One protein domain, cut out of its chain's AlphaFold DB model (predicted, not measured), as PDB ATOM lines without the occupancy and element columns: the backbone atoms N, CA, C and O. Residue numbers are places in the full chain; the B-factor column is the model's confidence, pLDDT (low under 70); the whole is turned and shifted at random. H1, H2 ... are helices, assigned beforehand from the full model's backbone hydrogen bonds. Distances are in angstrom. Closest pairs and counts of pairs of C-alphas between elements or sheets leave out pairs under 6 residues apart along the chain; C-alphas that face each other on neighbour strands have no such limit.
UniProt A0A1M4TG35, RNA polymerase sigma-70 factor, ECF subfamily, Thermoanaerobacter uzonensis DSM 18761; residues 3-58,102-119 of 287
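This is residues 3 to 58 and 102 to 119 of the 287 residues of the protein "RNA polymerase sigma-70 factor, ECF subfamily" of Thermoanaerobacter uzonensis DSM 18761 (UniProt A0A1M4TG35). The longest helix, H3, has H2 folded back over it as a helical hairpin, while H4 meets the early part of H3 with its last residues, so that H3 and H4 make a V. The short H1 packs on H4, and residues 53 to 58 stick out as a tail after H3. The printed part has 74 residues with four named helices, in the order H1, H2, H3, H4, and no named strand; the class is all helix. It is compact, with a radius of gyration of the C-alphas of 12.2 A and spans of 40 by 27 by 21 A.

H3, residues 34 to 52, measures 26.8 A from its first C-alpha at (24.128, -19.659, 25.553) to its last at (5.531, -20.253, 6.275). H2, residues 17 to 28, measures 16.3 A. H4, residues 102 to 118, measures 24.5 A and ends with C-alpha 118 at (19.323, -8.083, 24.968). H1, residues 3 to 6, measures 5.4 A.

H3 touches H2 with residues 37 to 45 alone; the closest C-alphas, of Lys 21 and Ser 41, are 6.1 A apart. This hairpin has a steep tilt of 42 degrees, opposite ways. H3, with residues 36 to 40 alone, touches residues 113 to 118 of H4; the closest C-alphas, of Gln 36 and Leu 117, are 5.1 A apart. Their tilt is steep, 40 degrees, opposite ways. H1 touches H4, the closest C-alphas, of Met 3 and Gly 109, being 4.5 A apart. H1 and H3 are close but not clearly touching, at 7.9 A between the C-alphas of Met 3 and Leu 44. H2 is apart from H4 and from H1. In H2, H3 and H4 every O i to N i+4 pair is within hydrogen-bond range; H1 is too short for such a pair.

The two farthest C-alphas, of Asn 30 and Ala 58, are 41.0 A apart. Residues 59 to 101 are not printed, and C-alphas 58 and 102 are 19.7 A apart across the cut. The link from H2 to H3 is tight, and that from H1 to H2 is short. The mean pLDDT of the printed part is 92.2, and no printed residue is under 70.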
ATOM      1  N   MET A   3      16.435 -10.086  10.844       93.56
ATOM      2  CA  MET A   3      16.660 -10.971  11.992       93.56
ATOM      3  C   MET A   3      17.773 -11.992  11.735       93.56
ATOM      4  O   MET A   3      18.597 -12.228  12.609       93.56
ATOM      5  N   LEU A   4      17.830 -12.576  10.530       94.88
ATOM      6  CA  LEU A   4      18.892 -13.516  10.157       94.88
ATOM      7  C   LEU A   4      20.242 -12.812  10.023       94.88
ATOM      8  O   LEU A   4      21.268 -13.396  10.357       94.88
ATOM      9  N   LYS A   5      20.247 -11.562   9.552       95.25
ATOM     10  CA  LYS A   5      21.464 -10.758   9.413       95.25
ATOM     11  C   LYS A   5      22.110 -10.455  10.755       95.25
ATOM     12  O   LYS A   5      23.316 -10.641  10.884       95.25
ATOM     13  N   GLU A   6      21.305 -10.095  11.749       96.50
ATOM     14  CA  GLU A   6      21.774  -9.838  13.116       96.50
ATOM     15  C   GLU A   6      22.465 -11.059  13.748       96.50
ATOM     16  O   GLU A   6      23.393 -10.914  14.534       96.50
ATOM     17  N   VAL A   7      22.071 -12.276  13.361       96.94
ATOM     18  CA  VAL A   7      22.670 -13.524  13.865       96.94
ATOM     19  C   VAL A   7      23.557 -14.227  12.835       96.94
ATOM     20  O   VAL A   7      23.720 -15.445  12.879       96.94
ATOM     21  N   ASN A   8      24.155 -13.485  11.900       95.94
ATOM     22  CA  ASN A   8      25.145 -13.997  10.940       95.94
ATOM     23  C   ASN A   8      24.636 -15.108   9.991       95.94
ATOM     24  O   ASN A   8      25.410 -15.928   9.499       95.94
ATOM     25  N   LEU A   9      23.338 -15.115   9.677       95.75
ATOM     26  CA  LEU A   9      22.658 -16.083   8.805       95.75
ATOM     27  C   LEU A   9      22.113 -15.457   7.505       95.75
ATOM     28  O   LEU A   9      21.128 -15.933   6.949       95.75
ATOM     29  N   ASN A  10      22.763 -14.411   6.986       91.06
ATOM     30  CA  ASN A  10      22.326 -13.626   5.813       91.06
ATOM     31  C   ASN A  10      21.807 -14.451   4.620       91.06
ATOM     32  O   ASN A  10      20.802 -14.098   4.011       91.06
ATOM     33  N   ASN A  11      22.499 -15.545   4.299       88.19
ATOM     34  CA  ASN A  11      22.221 -16.388   3.132       88.19
ATOM     35  C   ASN A  11      21.581 -17.732   3.506       88.19
ATOM     36  O   ASN A  11      21.563 -18.661   2.695       88.19
ATOM     37  N   PHE A  12      21.110 -17.873   4.745       92.75
ATOM     38  CA  PHE A  12      20.507 -19.109   5.211       92.75
ATOM     39  C   PHE A  12      19.172 -19.355   4.504       92.75
ATOM     40  O   PHE A  12      18.304 -18.482   4.450       92.75
ATOM     41  N   LYS A  13      18.999 -20.570   3.980       90.12
ATOM     42  CA  LYS A  13      17.728 -21.044   3.430       90.12
ATOM     43  C   LYS A  13      17.092 -21.967   4.453       90.12
ATOM     44  O   LYS A  13      17.698 -22.964   4.835       90.12
ATOM     45  N   TYR A  14      15.891 -21.617   4.903       89.75
ATOM     46  CA  TYR A  14      15.176 -22.439   5.867       89.75
ATOM     47  C   TYR A  14      14.775 -23.778   5.246       89.75
ATOM     48  O   TYR A  14      14.193 -23.828   4.165       89.75
ATOM     49  N   GLU A  15      15.098 -24.853   5.957       91.12
ATOM     50  CA  GLU A  15      14.788 -26.231   5.572       91.12
ATOM     51  C   GLU A  15      14.118 -26.986   6.726       91.12
ATOM     52  O   GLU A  15      13.140 -27.699   6.524       91.12
ATOM     53  N   SER A  16      14.641 -26.827   7.945       93.38
ATOM     54  CA  SER A  16      14.063 -27.369   9.173       93.38
ATOM     55  C   SER A  16      14.560 -26.596  10.396       93.38
ATOM     56  O   SER A  16      15.612 -25.946  10.349       93.38
ATOM     57  N   ASN A  17      13.842 -26.725  11.517       92.69
ATOM     58  CA  ASN A  17      14.260 -26.153  12.799       92.69
ATOM     59  C   ASN A  17      15.632 -26.673  13.244       92.69
ATOM     60  O   ASN A  17      16.441 -25.890  13.734       92.69
ATOM     61  N   ASP A  18      15.944 -27.949  13.011       95.44
ATOM     62  CA  ASP A  18      17.239 -28.531  13.388       95.44
ATOM     63  C   ASP A  18      18.399 -27.951  12.573       95.44
ATOM     64  O   ASP A  18      19.457 -27.625  13.124       95.44
ATOM     65  N   LYS A  19      18.198 -27.759  11.262       95.81
ATOM     66  CA  LYS A  19      19.194 -27.110  10.400       95.81
ATOM     67  C   LYS A  19      19.394 -25.648  10.783       95.81
ATOM     68  O   LYS A  19      20.534 -25.196  10.847       95.81
ATOM     69  N   MET A  20      18.309 -24.933  11.086       96.12
ATOM     70  CA  MET A  20      18.365 -23.547  11.556       96.12
ATOM     71  C   MET A  20      19.135 -23.442  12.878       96.12
ATOM     72  O   MET A  20      20.076 -22.658  12.969       96.12
ATOM     73  N   LYS A  21      18.813 -24.290  13.862       95.88
ATOM     74  CA  LYS A  21      19.500 -24.356  15.162       95.88
ATOM     75  C   LYS A  21      20.992 -24.636  15.009       95.88
ATOM     76  O   LYS A  21      21.812 -23.961  15.631       95.88
ATOM     77  N   SER A  22      21.344 -25.594  14.152       96.50
ATOM     78  CA  SER A  22      22.739 -25.962  13.883       96.50
ATOM     79  C   SER A  22      23.511 -24.812  13.233       96.50
ATOM     80  O   SER A  22      24.602 -24.470  13.681       96.50
ATOM     81  N   ALA A  23      22.927 -24.170  12.215       97.25
ATOM     82  CA  ALA A  23      23.538 -23.029  11.538       97.25
ATOM     83  C   ALA A  23      23.717 -21.830  12.484       97.25
ATOM     84  O   ALA A  23      24.789 -21.225  12.511       97.25
ATOM     85  N   LEU A  24      22.696 -21.522  13.293       97.38
ATOM     86  CA  LEU A  24      22.739 -20.456  14.293       97.38
ATOM     87  C   LEU A  24      23.872 -20.679  15.299       97.38
ATOM     88  O   LEU A  24      24.633 -19.751  15.575       97.38
ATOM     89  N   PHE A  25      23.990 -21.902  15.827       96.81
ATOM     90  CA  PHE A  25      25.047 -22.264  16.765       96.81
ATOM     91  C   PHE A  25      26.433 -22.130  16.130       96.81
ATOM     92  O   PHE A  25      27.282 -21.431  16.677       96.81
ATOM     93  N   GLU A  26      26.670 -22.734  14.964       96.88
ATOM     94  CA  GLU A  26      27.991 -22.696  14.326       96.88
ATOM     95  C   GLU A  26      28.441 -21.275  13.976       96.88
ATOM     96  O   GLU A  26      29.603 -20.930  14.199       96.88
ATOM     97  N   ALA A  27      27.520 -20.432  13.503       97.19
ATOM     98  CA  ALA A  27      27.817 -19.045  13.164       97.19
ATOM     99  C   ALA A  27      28.092 -18.160  14.396       97.19
ATOM    100  O   ALA A  27      28.770 -17.143  14.265       97.19
ATOM    101  N   ASN A  28      27.589 -18.529  15.585       97.31
ATOM    102  CA  ASN A  28      27.584 -17.637  16.752       97.31
ATOM    103  C   ASN A  28      28.141 -18.230  18.055       97.31
ATOM    104  O   ASN A  28      28.117 -17.557  19.084       97.31
ATOM    105  N   LYS A  29      28.693 -19.449  18.046       93.75
ATOM    106  CA  LYS A  29      29.232 -20.125  19.247       93.75
ATOM    107  C   LYS A  29      30.309 -19.336  20.002       93.75
ATOM    108  O   LYS A  29      30.522 -19.588  21.183       93.75
ATOM    109  N   ASN A  30      30.968 -18.391  19.330       94.88
ATOM    110  CA  ASN A  30      32.007 -17.533  19.906       94.88
ATOM    111  C   ASN A  30      31.561 -16.073  20.116       94.88
ATOM    112  O   ASN A  30      32.320 -15.299  20.692       94.88
ATOM    113  N   SER A  31      30.379 -15.676  19.629       94.88
ATOM    114  CA  SER A  31      29.897 -14.284  19.653       94.88
ATOM    115  C   SER A  31      28.668 -14.081  20.540       94.88
ATOM    116  O   SER A  31      28.510 -13.002  21.109       94.88
ATOM    117  N   LEU A  32      27.820 -15.101  20.696       95.12
ATOM    118  CA  LEU A  32      26.611 -15.045  21.514       95.12
ATOM    119  C   LEU A  32      26.721 -15.957  22.736       95.12
ATOM    120  O   LEU A  32      27.265 -17.061  22.684       95.12
ATOM    121  N   LYS A  33      26.144 -15.507  23.852       94.31
ATOM    122  CA  LYS A  33      25.994 -16.326  25.059       94.31
ATOM    123  C   LYS A  33      24.973 -17.446  24.831       94.31
ATOM    124  O   LYS A  33      24.100 -17.361  23.968       94.31
ATOM    125  N   LYS A  34      25.036 -18.500  25.652       91.94
ATOM    126  CA  LYS A  34      24.128 -19.659  25.553       91.94
ATOM    127  C   LYS A  34      22.648 -19.270  25.667       91.94
ATOM    128  O   LYS A  34      21.816 -19.813  24.946       91.94
ATOM    129  N   ASP A  35      22.321 -18.338  26.557       91.62
ATOM    130  CA  ASP A  35      20.962 -17.821  26.721       91.62
ATOM    131  C   ASP A  35      20.516 -17.029  25.485       91.62
ATOM    132  O   ASP A  35      19.426 -17.266  24.977       91.62
ATOM    133  N   GLN A  36      21.385 -16.182  24.927       94.50
ATOM    134  CA  GLN A  36      21.119 -15.448  23.685       94.50
ATOM    135  C   GLN A  36      20.850 -16.381  22.497       94.50
ATOM    136  O   GLN A  36      19.875 -16.183  21.776       94.50
ATOM    137  N   LEU A  37      21.659 -17.434  22.336       94.31
ATOM    138  CA  LEU A  37      21.445 -18.472  21.323       94.31
ATOM    139  C   LEU A  37      20.085 -19.157  21.490       94.31
ATOM    140  O   LEU A  37      19.382 -19.386  20.509       94.31
ATOM    141  N   SER A  38      19.695 -19.458  22.733       92.38
ATOM    142  CA  SER A  38      18.389 -20.050  23.024       92.38
ATOM    143  C   SER A  38      17.238 -19.106  22.659       92.38
ATOM    144  O   SER A  38      16.299 -19.536  21.990       92.38
ATOM    145  N   ARG A  39      17.328 -17.817  23.021       93.31
ATOM    146  CA  ARG A  39      16.315 -16.801  22.679       93.31
ATOM    147  C   ARG A  39      16.172 -16.629  21.167       93.31
ATOM    148  O   ARG A  39      15.068 -16.758  20.644       93.31
ATOM    149  N   ALA A  40      17.288 -16.429  20.467       94.88
ATOM    150  CA  ALA A  40      17.308 -16.288  19.012       94.88
ATOM    151  C   ALA A  40      16.758 -17.536  18.310       94.88
ATOM    152  O   ALA A  40      15.953 -17.420  17.391       94.88
ATOM    153  N   SER A  41      17.124 -18.735  18.777       94.31
ATOM    154  CA  SER A  41      16.586 -19.981  18.230       94.31
ATOM    155  C   SER A  41      15.069 -20.060  18.371       94.31
ATOM    156  O   SER A  41      14.407 -20.450  17.412       94.31
ATOM    157  N   LYS A  42      14.522 -19.744  19.550       92.12
ATOM    158  CA  LYS A  42      13.075 -19.802  19.793       92.12
ATOM    159  C   LYS A  42      12.328 -18.781  18.938       92.12
ATOM    160  O   LYS A  42      11.290 -19.119  18.379       92.12
ATOM    161  N   GLU A  43      12.867 -17.569  18.800       92.56
ATOM    162  CA  GLU A  43      12.255 -16.552  17.941       92.56
ATOM    163  C   GLU A  43      12.281 -16.950  16.469       92.56
ATOM    164  O   GLU A  43      11.261 -16.860  15.795       92.56
ATOM    165  N   LEU A  44      13.428 -17.391  15.950       93.88
ATOM    166  CA  LEU A  44      13.536 -17.752  14.540       93.88
ATOM    167  C   LEU A  44      12.623 -18.926  14.194       93.88
ATOM    168  O   LEU A  44      11.937 -18.874  13.179       93.88
ATOM    169  N   GLU A  45      12.573 -19.953  15.043       92.25
ATOM    170  CA  GLU A  45      11.628 -21.065  14.893       92.25
ATOM    171  C   GLU A  45      10.180 -20.560  14.863       92.25
ATOM    172  O   GLU A  45       9.424 -20.894  13.949       92.25
ATOM    173  N   PHE A  46       9.810 -19.689  15.804       89.44
ATOM    174  CA  PHE A  46       8.485 -19.081  15.839       89.44
ATOM    175  C   PHE A  46       8.173 -18.292  14.561       89.44
ATOM    176  O   PHE A  46       7.125 -18.510  13.960       89.44
ATOM    177  N   ARG A  47       9.086 -17.429  14.102       89.81
ATOM    178  CA  ARG A  47       8.904 -16.595  12.903       89.81
ATOM    179  C   ARG A  47       8.861 -17.412  11.623       89.81
ATOM    180  O   ARG A  47       8.038 -17.121  10.767       89.81
ATOM    181  N   PHE A  48       9.695 -18.439  11.471       90.06
ATOM    182  CA  PHE A  48       9.627 -19.304  10.291       90.06
ATOM    183  C   PHE A  48       8.301 -20.056  10.228       90.06
ATOM    184  O   PHE A  48       7.681 -20.093   9.166       90.06
ATOM    185  N   ASN A  49       7.832 -20.587  11.359       86.81
ATOM    186  CA  ASN A  49       6.525 -21.230  11.430       86.81
ATOM    187  C   ASN A  49       5.400 -20.232  11.097       86.81
ATOM    188  O   ASN A  49       4.563 -20.528  10.246       86.81
ATOM    189  N   ASP A  50       5.429 -19.034  11.690       85.25
ATOM    190  CA  ASP A  50       4.426 -17.977  11.484       85.25
ATOM    191  C   ASP A  50       4.426 -17.440  10.046       85.25
ATOM    192  O   ASP A  50       3.369 -17.138   9.509       85.25
ATOM    193  N   LEU A  51       5.584 -17.347   9.386       87.69
ATOM    194  CA  LEU A  51       5.690 -16.811   8.025       87.69
ATOM    195  C   LEU A  51       5.484 -17.864   6.932       87.69
ATOM    196  O   LEU A  51       5.123 -17.516   5.807       87.69
ATOM    197  N   SER A  52       5.674 -19.152   7.243       86.75
ATOM    198  CA  SER A  52       5.531 -20.253   6.275       86.75
ATOM    199  C   SER A  52       4.167 -20.283   5.577       86.75
ATOM    200  O   SER A  52       4.061 -20.708   4.429       86.75
ATOM    201  N   GLN A  53       3.134 -19.774   6.247       84.06
ATOM    202  CA  GLN A  53       1.772 -19.695   5.728       84.06
ATOM    203  C   GLN A  53       1.539 -18.574   4.708       84.06
ATOM    204  O   GLN A  53       0.503 -18.589   4.053       84.06
ATOM    205  N   TYR A  54       2.468 -17.623   4.563       85.94
ATOM    206  CA  TYR A  54       2.345 -16.491   3.636       85.94
ATOM    207  C   TYR A  54       3.225 -16.655   2.387       85.94
ATOM    208  O   TYR A  54       2.909 -16.141   1.316       85.94
ATOM    209  N   ILE A  55       4.336 -17.389   2.497       82.56
ATOM    210  CA  ILE A  55       5.316 -17.518   1.411       82.56
ATOM    211  C   ILE A  55       4.706 -18.269   0.217       82.56
ATOM    212  O   ILE A  55       4.217 -19.390   0.351       82.56
ATOM    213  N   ASN A  56       4.794 -17.663  -0.974       82.69
ATOM    214  CA  ASN A  56       4.244 -18.179  -2.239       82.69
ATOM    215  C   ASN A  56       2.725 -18.427  -2.217       82.69
ATOM    216  O   ASN A  56       2.218 -19.257  -2.976       82.69
ATOM    217  N   LYS A  57       1.993 -17.730  -1.346       83.44
ATOM    218  CA  LYS A  57       0.530 -17.740  -1.321       83.44
ATOM    219  C   LYS A  57       0.001 -16.450  -1.936       83.44
ATOM    220  O   LYS A  57       0.633 -15.403  -1.823       83.44
ATOM    221  N   ALA A  58      -1.139 -16.548  -2.615       81.19
ATOM    222  CA  ALA A  58      -1.894 -15.363  -3.000       81.19
ATOM    223  C   ALA A  58      -2.352 -14.634  -1.733       81.19
ATOM    224  O   ALA A  58      -2.614 -15.276  -0.714       81.19
ATOM    225  N   SER A 102      12.490  -2.434   1.184       90.38
ATOM    226  CA  SER A 102      13.242  -3.618   1.613       90.38
ATOM    227  C   SER A 102      14.302  -3.287   2.667       90.38
ATOM    228  O   SER A 102      14.495  -4.056   3.607       90.38
ATOM    229  N   GLU A 103      14.958  -2.130   2.546       92.62
ATOM    230  CA  GLU A 103      15.963  -1.650   3.497       92.62
ATOM    231  C   GLU A 103      15.339  -1.398   4.871       92.62
ATOM    232  O   GLU A 103      15.893  -1.821   5.882       92.62
ATOM    233  N   LYS A 104      14.155  -0.775   4.922       90.69
ATOM    234  CA  LYS A 104      13.463  -0.507   6.189       90.69
ATOM    235  C   LYS A 104      12.960  -1.774   6.865       90.69
ATOM    236  O   LYS A 104      13.110  -1.907   8.075       90.69
ATOM    237  N   ILE A 105      12.436  -2.724   6.095       89.31
ATOM    238  CA  ILE A 105      12.039  -4.037   6.627       89.31
ATOM    239  C   ILE A 105      13.264  -4.792   7.172       89.31
ATOM    240  O   ILE A 105      13.184  -5.483   8.190       89.31
ATOM    241  N   GLU A 106      14.425  -4.665   6.521       92.00
ATOM    242  CA  GLU A 106      15.669  -5.248   7.020       92.00
ATOM    243  C   GLU A 106      16.156  -4.576   8.315       92.00
ATOM    244  O   GLU A 106      16.492  -5.285   9.263       92.00
ATOM    245  N   GLU A 107      16.157  -3.244   8.385       93.38
ATOM    246  CA  GLU A 107      16.517  -2.491   9.596       93.38
ATOM    247  C   GLU A 107      15.624  -2.869  10.791       93.38
ATOM    248  O   GLU A 107      16.134  -3.102  11.888       93.38
ATOM    249  N   GLU A 108      14.311  -3.004  10.579       90.81
ATOM    250  CA  GLU A 108      13.360  -3.431  11.617       90.81
ATOM    251  C   GLU A 108      13.657  -4.844  12.116       90.81
ATOM    252  O   GLU A 108      13.741  -5.070  13.321       90.81
ATOM    253  N   GLY A 109      13.919  -5.787  11.207       92.31
ATOM    254  CA  GLY A 109      14.268  -7.151  11.597       92.31
ATOM    255  C   GLY A 109      15.578  -7.240  12.392       92.31
ATOM    256  O   GLY A 109      15.695  -8.085  13.279       92.31
ATOM    257  N   ILE A 110      16.563  -6.388  12.087       95.06
ATOM    258  CA  ILE A 110      17.801  -6.282  12.878       95.06
ATOM    259  C   ILE A 110      17.468  -5.785  14.287       95.06
ATOM    260  O   ILE A 110      17.860  -6.408  15.275       95.06
ATOM    261  N   HIS A 111      16.702  -4.696  14.376       93.38
ATOM    262  CA  HIS A 111      16.319  -4.095  15.647       93.38
ATOM    263  C   HIS A 111      15.529  -5.065  16.539       93.38
ATOM    264  O   HIS A 111      15.853  -5.221  17.717       93.38
ATOM    265  N   ASP A 112      14.544  -5.769  15.977       91.31
ATOM    266  CA  ASP A 112      13.728  -6.745  16.704       91.31
ATOM    267  C   ASP A 112      14.599  -7.876  17.288       91.31
ATOM    268  O   ASP A 112      14.477  -8.222  18.466       91.31
ATOM    269  N   MET A 113      15.539  -8.424  16.504       94.19
ATOM    270  CA  MET A 113      16.438  -9.476  16.994       94.19
ATOM    271  C   MET A 113      17.388  -8.958  18.084       94.19
ATOM    272  O   MET A 113      17.606  -9.644  19.082       94.19
ATOM    273  N   GLN A 114      17.896  -7.729  17.963       94.88
ATOM    274  CA  GLN A 114      18.713  -7.105  19.008       94.88
ATOM    275  C   GLN A 114      17.953  -6.970  20.331       94.88
ATOM    276  O   GLN A 114      18.504  -7.277  21.391       94.88
ATOM    277  N   GLN A 115      16.682  -6.555  20.294       91.88
ATOM    278  CA  GLN A 115      15.848  -6.486  21.498       91.88
ATOM    279  C   GLN A 115      15.705  -7.860  22.166       91.88
ATOM    280  O   GLN A 115      15.834  -7.976  23.386       91.88
ATOM    281  N   ILE A 116      15.519  -8.917  21.375       91.94
ATOM    282  CA  ILE A 116      15.398 -10.294  21.871       91.94
ATOM    283  C   ILE A 116      16.711 -10.777  22.493       91.94
ATOM    284  O   ILE A 116      16.715 -11.319  23.603       91.94
ATOM    285  N   LEU A 117      17.843 -10.535  21.828       93.88
ATOM    286  CA  LEU A 117      19.170 -10.891  22.333       93.88
ATOM    287  C   LEU A 117      19.493 -10.177  23.654       93.88
ATOM    288  O   LEU A 117      20.097 -10.787  24.544       93.88
ATOM    289  N   ASN A 118      19.059  -8.923  23.798       92.06
ATOM    290  CA  ASN A 118      19.323  -8.083  24.968       92.06
ATOM    291  C   ASN A 118      18.301  -8.238  26.101       92.06
ATOM    292  O   ASN A 118      18.577  -7.800  27.222       92.06
ATOM    293  N   SER A 119      17.150  -8.866  25.837       87.19
ATOM    294  CA  SER A 119      16.107  -9.086  26.842       87.19
ATOM    295  C   SER A 119      16.641  -9.836  28.074       87.19
ATOM    296  O   SER A 119      17.402 -10.801  27.965       87.19
TER     297      SER A 119